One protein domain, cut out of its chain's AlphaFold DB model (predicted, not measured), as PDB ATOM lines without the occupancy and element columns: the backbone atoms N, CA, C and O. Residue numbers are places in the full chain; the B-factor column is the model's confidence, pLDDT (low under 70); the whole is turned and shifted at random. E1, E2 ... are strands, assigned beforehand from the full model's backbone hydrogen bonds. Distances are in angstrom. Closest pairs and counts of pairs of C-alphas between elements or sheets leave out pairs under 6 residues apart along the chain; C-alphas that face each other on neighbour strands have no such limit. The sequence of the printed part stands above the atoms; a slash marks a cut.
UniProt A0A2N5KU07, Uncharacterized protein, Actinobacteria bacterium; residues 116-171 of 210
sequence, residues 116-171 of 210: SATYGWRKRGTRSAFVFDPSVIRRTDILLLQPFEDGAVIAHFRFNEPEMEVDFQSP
ATOM      1  N   SER A 116     175.301 185.846 153.676       61.97
ATOM      2  CA  SER A 116     174.286 186.876 153.417       61.97
ATOM      3  C   SER A 116     172.898 186.478 153.929       61.97
ATOM      4  O   SER A 116     171.894 186.926 153.377       61.97
ATOM      5  N   ALA A 117     172.817 185.590 154.925       69.94
ATOM      6  CA  ALA A 117     171.544 185.237 155.537       69.94
ATOM      7  C   ALA A 117     170.887 186.492 156.126       69.94
ATOM      8  O   ALA A 117     171.508 187.220 156.901       69.94
ATOM      9  N   THR A 118     169.632 186.737 155.766       74.69
ATOM     10  CA  THR A 118     168.818 187.778 156.387       74.69
ATOM     11  C   THR A 118     167.943 187.141 157.444       74.69
ATOM     12  O   THR A 118     167.295 186.122 157.200       74.69
ATOM     13  N   TYR A 119     167.922 187.746 158.621       82.50
ATOM     14  CA  TYR A 119     167.101 187.295 159.728       82.50
ATOM     15  C   TYR A 119     166.435 188.481 160.405       82.50
ATOM     16  O   TYR A 119     167.028 189.547 160.562       82.50
ATOM     17  N   GLY A 120     165.195 188.269 160.815       86.00
ATOM     18  CA  GLY A 120     164.430 189.207 161.610       86.00
ATOM     19  C   GLY A 120     163.493 188.453 162.534       86.00
ATOM     20  O   GLY A 120     163.179 187.280 162.333       86.00
ATOM     21  N   TRP A 121     163.044 189.129 163.577       88.88
ATOM     22  CA  TRP A 121     162.133 188.556 164.553       88.88
ATOM     23  C   TRP A 121     161.054 189.550 164.928       88.88
ATOM     24  O   TRP A 121     161.188 190.764 164.762       88.88
ATOM     25  N   ARG A 122     159.955 188.999 165.430       89.12
ATOM     26  CA  ARG A 122     158.848 189.748 166.014       89.12
ATOM     27  C   ARG A 122     158.177 188.912 167.092       89.12
ATOM     28  O   ARG A 122     158.326 187.690 167.127       89.12
ATOM     29  N   LYS A 123     157.376 189.560 167.930       86.56
ATOM     30  CA  LYS A 123     156.516 188.853 168.877       86.56
ATOM     31  C   LYS A 123     155.409 188.107 168.130       86.56
ATOM     32  O   LYS A 123     154.777 188.666 167.225       86.56
ATOM     33  N   ARG A 124     155.176 186.853 168.505       85.75
ATOM     34  CA  ARG A 124     154.165 185.979 167.901       85.75
ATOM     35  C   ARG A 124     152.779 186.607 167.980       85.75
ATOM     36  O   ARG A 124     152.419 187.217 168.984       85.75
ATOM     37  N   GLY A 125     152.012 186.481 166.900       85.62
ATOM     38  CA  GLY A 125     150.658 187.037 166.816       85.62
ATOM     39  C   GLY A 125     150.583 188.557 166.622       85.62
ATOM     40  O   GLY A 125     149.482 189.105 166.557       85.62
ATOM     41  N   THR A 126     151.716 189.253 166.482       85.69
ATOM     42  CA  THR A 126     151.728 190.677 166.116       85.69
ATOM     43  C   THR A 126     151.777 190.865 164.598       85.69
ATOM     44  O   THR A 126     152.298 190.032 163.859       85.69
ATOM     45  N   ARG A 127     151.245 191.995 164.117       87.56
ATOM     46  CA  ARG A 127     151.367 192.419 162.707       87.56
ATOM     47  C   ARG A 127     152.602 193.287 162.446       87.56
ATOM     48  O   ARG A 127     152.718 193.870 161.373       87.56
ATOM     49  N   SER A 128     153.504 193.385 163.418       86.56
ATOM     50  CA  SER A 128     154.745 194.140 163.285       86.56
ATOM     51  C   SER A 128     155.633 193.543 162.190       86.56
ATOM     52  O   SER A 128     155.577 192.337 161.908       86.56
ATOM     53  N   ALA A 129     156.452 194.396 161.572       87.44
ATOM     54  CA  ALA A 129     157.490 193.960 160.647       87.44
ATOM     55  C   ALA A 129     158.538 193.107 161.378       87.44
ATOM     56  O   ALA A 129     158.794 193.316 162.566       87.44
ATOM     57  N   PHE A 130     159.149 192.161 160.665       88.75
ATOM     58  CA  PHE A 130     160.336 191.470 161.157       88.75
ATOM     59  C   PHE A 130     161.493 192.466 161.209       88.75
ATOM     60  O   PHE A 130     161.816 193.099 160.204       88.75
ATOM     61  N   VAL A 131     162.105 192.611 162.381       87.31
ATOM     62  CA  VAL A 131     163.242 193.510 162.593       87.31
ATOM     63  C   VAL A 131     164.404 192.740 163.202       87.31
ATOM     64  O   VAL A 131     164.207 191.780 163.945       87.31
ATOM     65  N   PHE A 132     165.626 193.157 162.879       84.88
ATOM     66  CA  PHE A 132     166.814 192.710 163.591       84.88
ATOM     67  C   PHE A 132     167.023 193.623 164.802       84.88
ATOM     68  O   PHE A 132     167.541 194.730 164.667       84.88
ATOM     69  N   ASP A 133     166.595 193.168 165.976       84.38
ATOM     70  CA  ASP A 133     166.868 193.834 167.253       84.38
ATOM     71  C   ASP A 133     167.775 192.949 168.124       84.38
ATOM     72  O   ASP A 133     167.284 192.019 168.771       84.38
ATOM     73  N   PRO A 134     169.099 193.178 168.147       80.31
ATOM     74  CA  PRO A 134     170.026 192.318 168.876       80.31
ATOM     75  C   PRO A 134     169.787 192.314 170.395       80.31
ATOM     76  O   PRO A 134     170.250 191.394 171.065       80.31
ATOM     77  N   SER A 135     169.051 193.287 170.949       82.25
ATOM     78  CA  SER A 135     168.790 193.374 172.392       82.25
ATOM     79  C   SER A 135     167.885 192.254 172.922       82.25
ATOM     80  O   SER A 135     167.979 191.875 174.093       82.25
ATOM     81  N   VAL A 136     167.053 191.654 172.064       82.19
ATOM     82  CA  VAL A 136     166.182 190.535 172.452       82.19
ATOM     83  C   VAL A 136     166.865 189.172 172.329       82.19
ATOM     84  O   VAL A 136     166.266 188.159 172.686       82.19
ATOM     85  N   ILE A 137     168.112 189.113 171.855       81.88
ATOM     86  CA  ILE A 137     168.893 187.878 171.787       81.88
ATOM     87  C   ILE A 137     169.669 187.683 173.087       81.88
ATOM     88  O   ILE A 137     170.478 188.509 173.499       81.88
ATOM     89  N   ARG A 138     169.481 186.514 173.694       81.75
ATOM     90  CA  ARG A 138     170.273 186.037 174.829       81.75
ATOM     91  C   ARG A 138     171.538 185.314 174.386       81.75
ATOM     92  O   ARG A 138     172.566 185.388 175.053       81.75
ATOM     93  N   ARG A 139     171.431 184.520 173.319       78.50
ATOM     94  CA  ARG A 139     172.528 183.727 172.760       78.50
ATOM     95  C   ARG A 139     172.236 183.374 171.310       78.50
ATOM     96  O   ARG A 139     171.105 183.016 170.982       78.50
ATOM     97  N   THR A 140     173.287 183.397 170.503       75.50
ATOM     98  CA  THR A 140     173.256 182.998 169.101       75.50
ATOM     99  C   THR A 140     174.453 182.109 168.809       75.50
ATOM    100  O   THR A 140     175.587 182.506 169.062       75.50
ATOM    101  N   ASP A 141     174.193 180.925 168.263       74.44
ATOM    102  CA  ASP A 141     175.215 180.023 167.734       74.44
ATOM    103  C   ASP A 141     174.870 179.770 166.259       74.44
ATOM    104  O   ASP A 141     173.882 179.098 165.963       74.44
ATOM    105  N   ILE A 142     175.635 180.339 165.321       70.94
ATOM    106  CA  ILE A 142     175.395 180.174 163.877       70.94
ATOM    107  C   ILE A 142     176.581 179.442 163.256       70.94
ATOM    108  O   ILE A 142     177.725 179.883 163.370       70.94
ATOM    109  N   LEU A 143     176.294 178.356 162.542       64.12
ATOM    110  CA  LEU A 143     177.235 177.704 161.636       64.12
ATOM    111  C   LEU A 143     177.278 178.493 160.325       64.12
ATOM    112  O   LEU A 143     176.606 178.176 159.348       64.12
ATOM    113  N   LEU A 144     178.066 179.565 160.322       57.91
ATOM    114  CA  LEU A 144     178.393 180.308 159.111       57.91
ATOM    115  C   LEU A 144     179.528 179.598 158.365       57.91
ATOM    116  O   LEU A 144     180.507 179.159 158.968       57.91
ATOM    117  N   LEU A 145     179.411 179.537 157.035       55.50
ATOM    118  CA  LEU A 145     180.497 179.183 156.110       55.50
ATOM    119  C   LEU A 145     180.974 177.720 156.118       55.50
ATOM    120  O   LEU A 145     182.001 177.424 155.505       55.50
ATOM    121  N   GLN A 146     180.254 176.798 156.763       59.03
ATOM    122  CA  GLN A 146     180.634 175.383 156.779       59.03
ATOM    123  C   GLN A 146     179.727 174.511 155.894       59.03
ATOM    124  O   GLN A 146     178.523 174.770 155.789       59.03
ATOM    125  N   PRO A 147     180.300 173.464 155.268       64.50
ATOM    126  CA  PRO A 147     179.550 172.332 154.735       64.50
ATOM    127  C   PRO A 147     178.538 171.808 155.750       64.50
ATOM    128  O   PRO A 147     178.880 171.670 156.925       64.50
ATOM    129  N   PHE A 148     177.336 171.453 155.305       68.88
ATOM    130  CA  PHE A 148     176.376 170.779 156.173       68.88
ATOM    131  C   PHE A 148     175.630 169.661 155.448       68.88
ATOM    132  O   PHE A 148     175.471 169.684 154.224       68.88
ATOM    133  N   GLU A 149     175.200 168.668 156.219       68.81
ATOM    134  CA  GLU A 149     174.368 167.561 155.748       68.81
ATOM    135  C   GLU A 149     172.884 167.901 155.885       68.81
ATOM    136  O   GLU A 149     172.500 168.797 156.637       68.81
ATOM    137  N   ASP A 150     172.033 167.189 155.150       66.12
ATOM    138  CA  ASP A 150     170.591 167.366 155.287       66.12
ATOM    139  C   ASP A 150     170.142 167.112 156.737       66.12
ATOM    140  O   ASP A 150     170.624 166.196 157.400       66.12
ATOM    141  N   GLY A 151     169.264 167.974 157.254       70.88
ATOM    142  CA  GLY A 151     168.848 167.955 158.661       70.88
ATOM    143  C   GLY A 151     169.836 168.577 159.660       70.88
ATOM    144  O   GLY A 151     169.515 168.662 160.846       70.88
ATOM    145  N   ALA A 152     171.007 169.058 159.224       74.69
ATOM    146  CA  ALA A 152     171.933 169.760 160.107       74.69
ATOM    147  C   ALA A 152     171.333 171.076 160.631       74.69
ATOM    148  O   ALA A 152     170.803 171.895 159.875       74.69
ATOM    149  N   VAL A 153     171.467 171.315 161.938       77.62
ATOM    150  CA  VAL A 153     171.041 172.576 162.554       77.62
ATOM    151  C   VAL A 153     172.079 173.657 162.269       77.62
ATOM    152  O   VAL A 153     173.180 173.626 162.810       77.62
ATOM    153  N   ILE A 154     171.717 174.624 161.427       72.25
ATOM    154  CA  ILE A 154     172.624 175.681 160.950       72.25
ATOM    155  C   ILE A 154     172.659 176.927 161.844       72.25
ATOM    156  O   ILE A 154     173.592 177.725 161.763       72.25
ATOM    157  N   ALA A 155     171.657 177.104 162.704       76.31
ATOM    158  CA  ALA A 155     171.593 178.213 163.642       76.31
ATOM    159  C   ALA A 155     170.736 177.863 164.863       76.31
ATOM    160  O   ALA A 155     169.652 177.295 164.731       76.31
ATOM    161  N   HIS A 156     171.206 178.259 166.042       81.56
ATOM    162  CA  HIS A 156     170.435 178.289 167.277       81.56
ATOM    163  C   HIS A 156     170.297 179.731 167.755       81.56
ATOM    164  O   HIS A 156     171.292 180.436 167.937       81.56
ATOM    165  N   PHE A 157     169.059 180.141 168.020       79.94
ATOM    166  CA  PHE A 157     168.734 181.436 168.607       79.94
ATOM    167  C   PHE A 157     168.026 181.216 169.938       79.94
ATOM    168  O   PHE A 157     167.068 180.446 170.029       79.94
ATOM    169  N   ARG A 158     168.485 181.904 170.982       83.94
ATOM    170  CA  ARG A 158     167.802 181.977 172.273       83.94
ATOM    171  C   ARG A 158     167.410 183.422 172.520       83.94
ATOM    172  O   ARG A 158     168.287 184.273 172.637       83.94
ATOM    173  N   PHE A 159     166.113 183.675 172.625       84.50
ATOM    174  CA  PHE A 159     165.567 185.004 172.870       84.50
ATOM    175  C   PHE A 159     165.365 185.258 174.369       84.50
ATOM    176  O   PHE A 159     165.260 184.318 175.163       84.50
ATOM    177  N   ASN A 160     165.347 186.534 174.746       84.50
ATOM    178  CA  ASN A 160     165.001 187.007 176.086       84.50
ATOM    179  C   ASN A 160     163.486 186.957 176.321       84.50
ATOM    180  O   ASN A 160     163.045 186.732 177.445       84.50
ATOM    181  N   GLU A 161     162.701 187.122 175.257       81.31
ATOM    182  CA  GLU A 161     161.244 187.067 175.306       81.31
ATOM    183  C   GLU A 161     160.720 185.685 174.884       81.31
ATOM    184  O   GLU A 161     161.218 185.103 173.909       81.31
ATOM    185  N   PRO A 162     159.717 185.136 175.594       74.62
ATOM    186  CA  PRO A 162     158.991 183.968 175.119       74.62
ATOM    187  C   PRO A 162     158.120 184.340 173.906       74.62
ATOM    188  O   PRO A 162     157.738 185.491 173.726       74.62
ATOM    189  N   GLU A 163     157.769 183.338 173.094       84.25
ATOM    190  CA  GLU A 163     156.815 183.477 171.979       84.25
ATOM    191  C   GLU A 163     157.265 184.418 170.847       84.25
ATOM    192  O   GLU A 163     156.538 185.312 170.421       84.25
ATOM    193  N   MET A 164     158.446 184.168 170.285       84.81
ATOM    194  CA  MET A 164     158.914 184.867 169.084       84.81
ATOM    195  C   MET A 164     158.518 184.125 167.797       84.81
ATOM    196  O   MET A 164     158.390 182.894 167.767       84.81
ATOM    197  N   GLU A 165     158.327 184.893 166.728       86.88
ATOM    198  CA  GLU A 165     158.338 184.442 165.337       86.88
ATOM    199  C   GLU A 165     159.649 184.898 164.694       86.88
ATOM    200  O   GLU A 165     160.076 186.039 164.886       86.88
ATOM    201  N   VAL A 166     160.276 184.004 163.931       84.88
ATOM    202  CA  VAL A 166     161.557 184.243 163.262       84.88
ATOM    203  C   VAL A 166     161.340 184.139 161.762       84.88
ATOM    204  O   VAL A 166     160.809 183.136 161.288       84.88
ATOM    205  N   ASP A 167     161.770 185.162 161.035       85.56
ATOM    206  CA  ASP A 167     161.991 185.092 159.598       85.56
ATOM    207  C   ASP A 167     163.487 184.884 159.373       85.56
ATOM    208  O   ASP A 167     164.315 185.655 159.863       85.56
ATOM    209  N   PHE A 168     163.837 183.803 158.687       79.75
ATOM    210  CA  PHE A 168     165.211 183.461 158.353       79.75
ATOM    211  C   PHE A 168     165.258 183.079 156.883       79.75
ATOM    212  O   PHE A 168     164.719 182.050 156.471       79.75
ATOM    213  N   GLN A 169     165.947 183.893 156.094       74.94
ATOM    214  CA  GLN A 169     166.192 183.623 154.690       74.94
ATOM    215  C   GLN A 169     167.692 183.470 154.483       74.94
ATOM    216  O   GLN A 169     168.465 184.418 154.580       74.94
ATOM    217  N   SER A 170     168.104 182.248 154.173       70.44
ATOM    218  CA  SER A 170     169.452 181.954 153.702       70.44
ATOM    219  C   SER A 170     169.325 181.290 152.338       70.44
ATOM    220  O   SER A 170     168.924 180.124 152.283       70.44
ATOM    221  N   PRO A 171     169.666 181.967 151.230       66.75
ATOM    222  CA  PRO A 171     169.720 181.292 149.944       66.75
ATOM    223  C   PRO A 171     170.748 180.149 150.031       66.75
ATOM    224  O   PRO A 171     171.867 180.380 150.502       66.75
TER     225      PRO A 171
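Overview. This is residues 116 to 171 of the 210 residues of an uncharacterized protein of Actinobacteria bacterium (UniProt A0A2N5KU07). Two short ribbons of two antiparallel strands each, E1 with E4 and the hairpin E2 with E3, form a loose, open pair, one over the other, with a gap between the named strands. At one end of the ribbons the tight turn of residues 160 to 163 and the long link of residues 124 to 136 lead from one ribbon to the other, while the long loop of residues 143 to 154 joins E2 to E3 at the opposite end. The printed part has 56 residues, with no named helix and four named strands in the order E1, E2, E3, E4; its class is all strand, though under half of the residues, 23 of 56, are in named elements. It is only just loose, close to compact, with a radius of gyration of the C-alphas of 12.2 A, and elongated, spanning 35 by 22 by 19 A.

Arrangement. E1, residues 118 to 123, is the antiparallel neighbour of E4, residues 164 to 169, with 164 degrees between their directions. The C-alphas of Tyr 119 and Phe 168 face each other at 4.5 A. Backbone N 120 and O 167 are 2.9 A apart and N 165 and O 122 are 2.8 A apart, within hydrogen-bond range. In the other sheet E2, residues 137 to 142, and E3, residues 155 to 159, form an antiparallel hairpin, with 178 degrees between their directions. The C-alphas of Ile 142 and Ala 155 face each other at 4.3 A. N 141 and O 156 are 3.0 A apart and N 158 and O 139 are 2.8 A apart, within hydrogen-bond range. Between the two sheets, E1 is apart from E2 and from E3, and E2 is apart from E4. E3 and E4 meet only through their link.

Along the chain. E1 begins at C-alpha 118, at (168.818, 187.778, 156.387), and is 17.6 A from first to last C-alpha. E2, residues 137 to 142, is 12.8 A long and begins at C-alpha 137, at (168.893, 187.878, 171.787). E3, residues 155 to 159, is 12.9 A long. E4, residues 164 to 169, is 16.2 A long and ends at C-alpha 169, at (166.192, 183.623, 154.690).

Size, cuts and confidence. The two C-alphas farthest apart are those of Arg 127 and Pro 147, at 35.5 A, while those of Ser 116 and Pro 171, the first and last printed, are 8.0 A apart. The printed part has no cut. The links from E1 to E2, 13 residues, and from E2 to E3, 12 residues, are long; the link from E3 to E4, 4 residues, is tight. The mean pLDDT of the printed part is 78.2, and 11 residues are under 70: residues 116 to 117, residues 143 to 150 and residue 171.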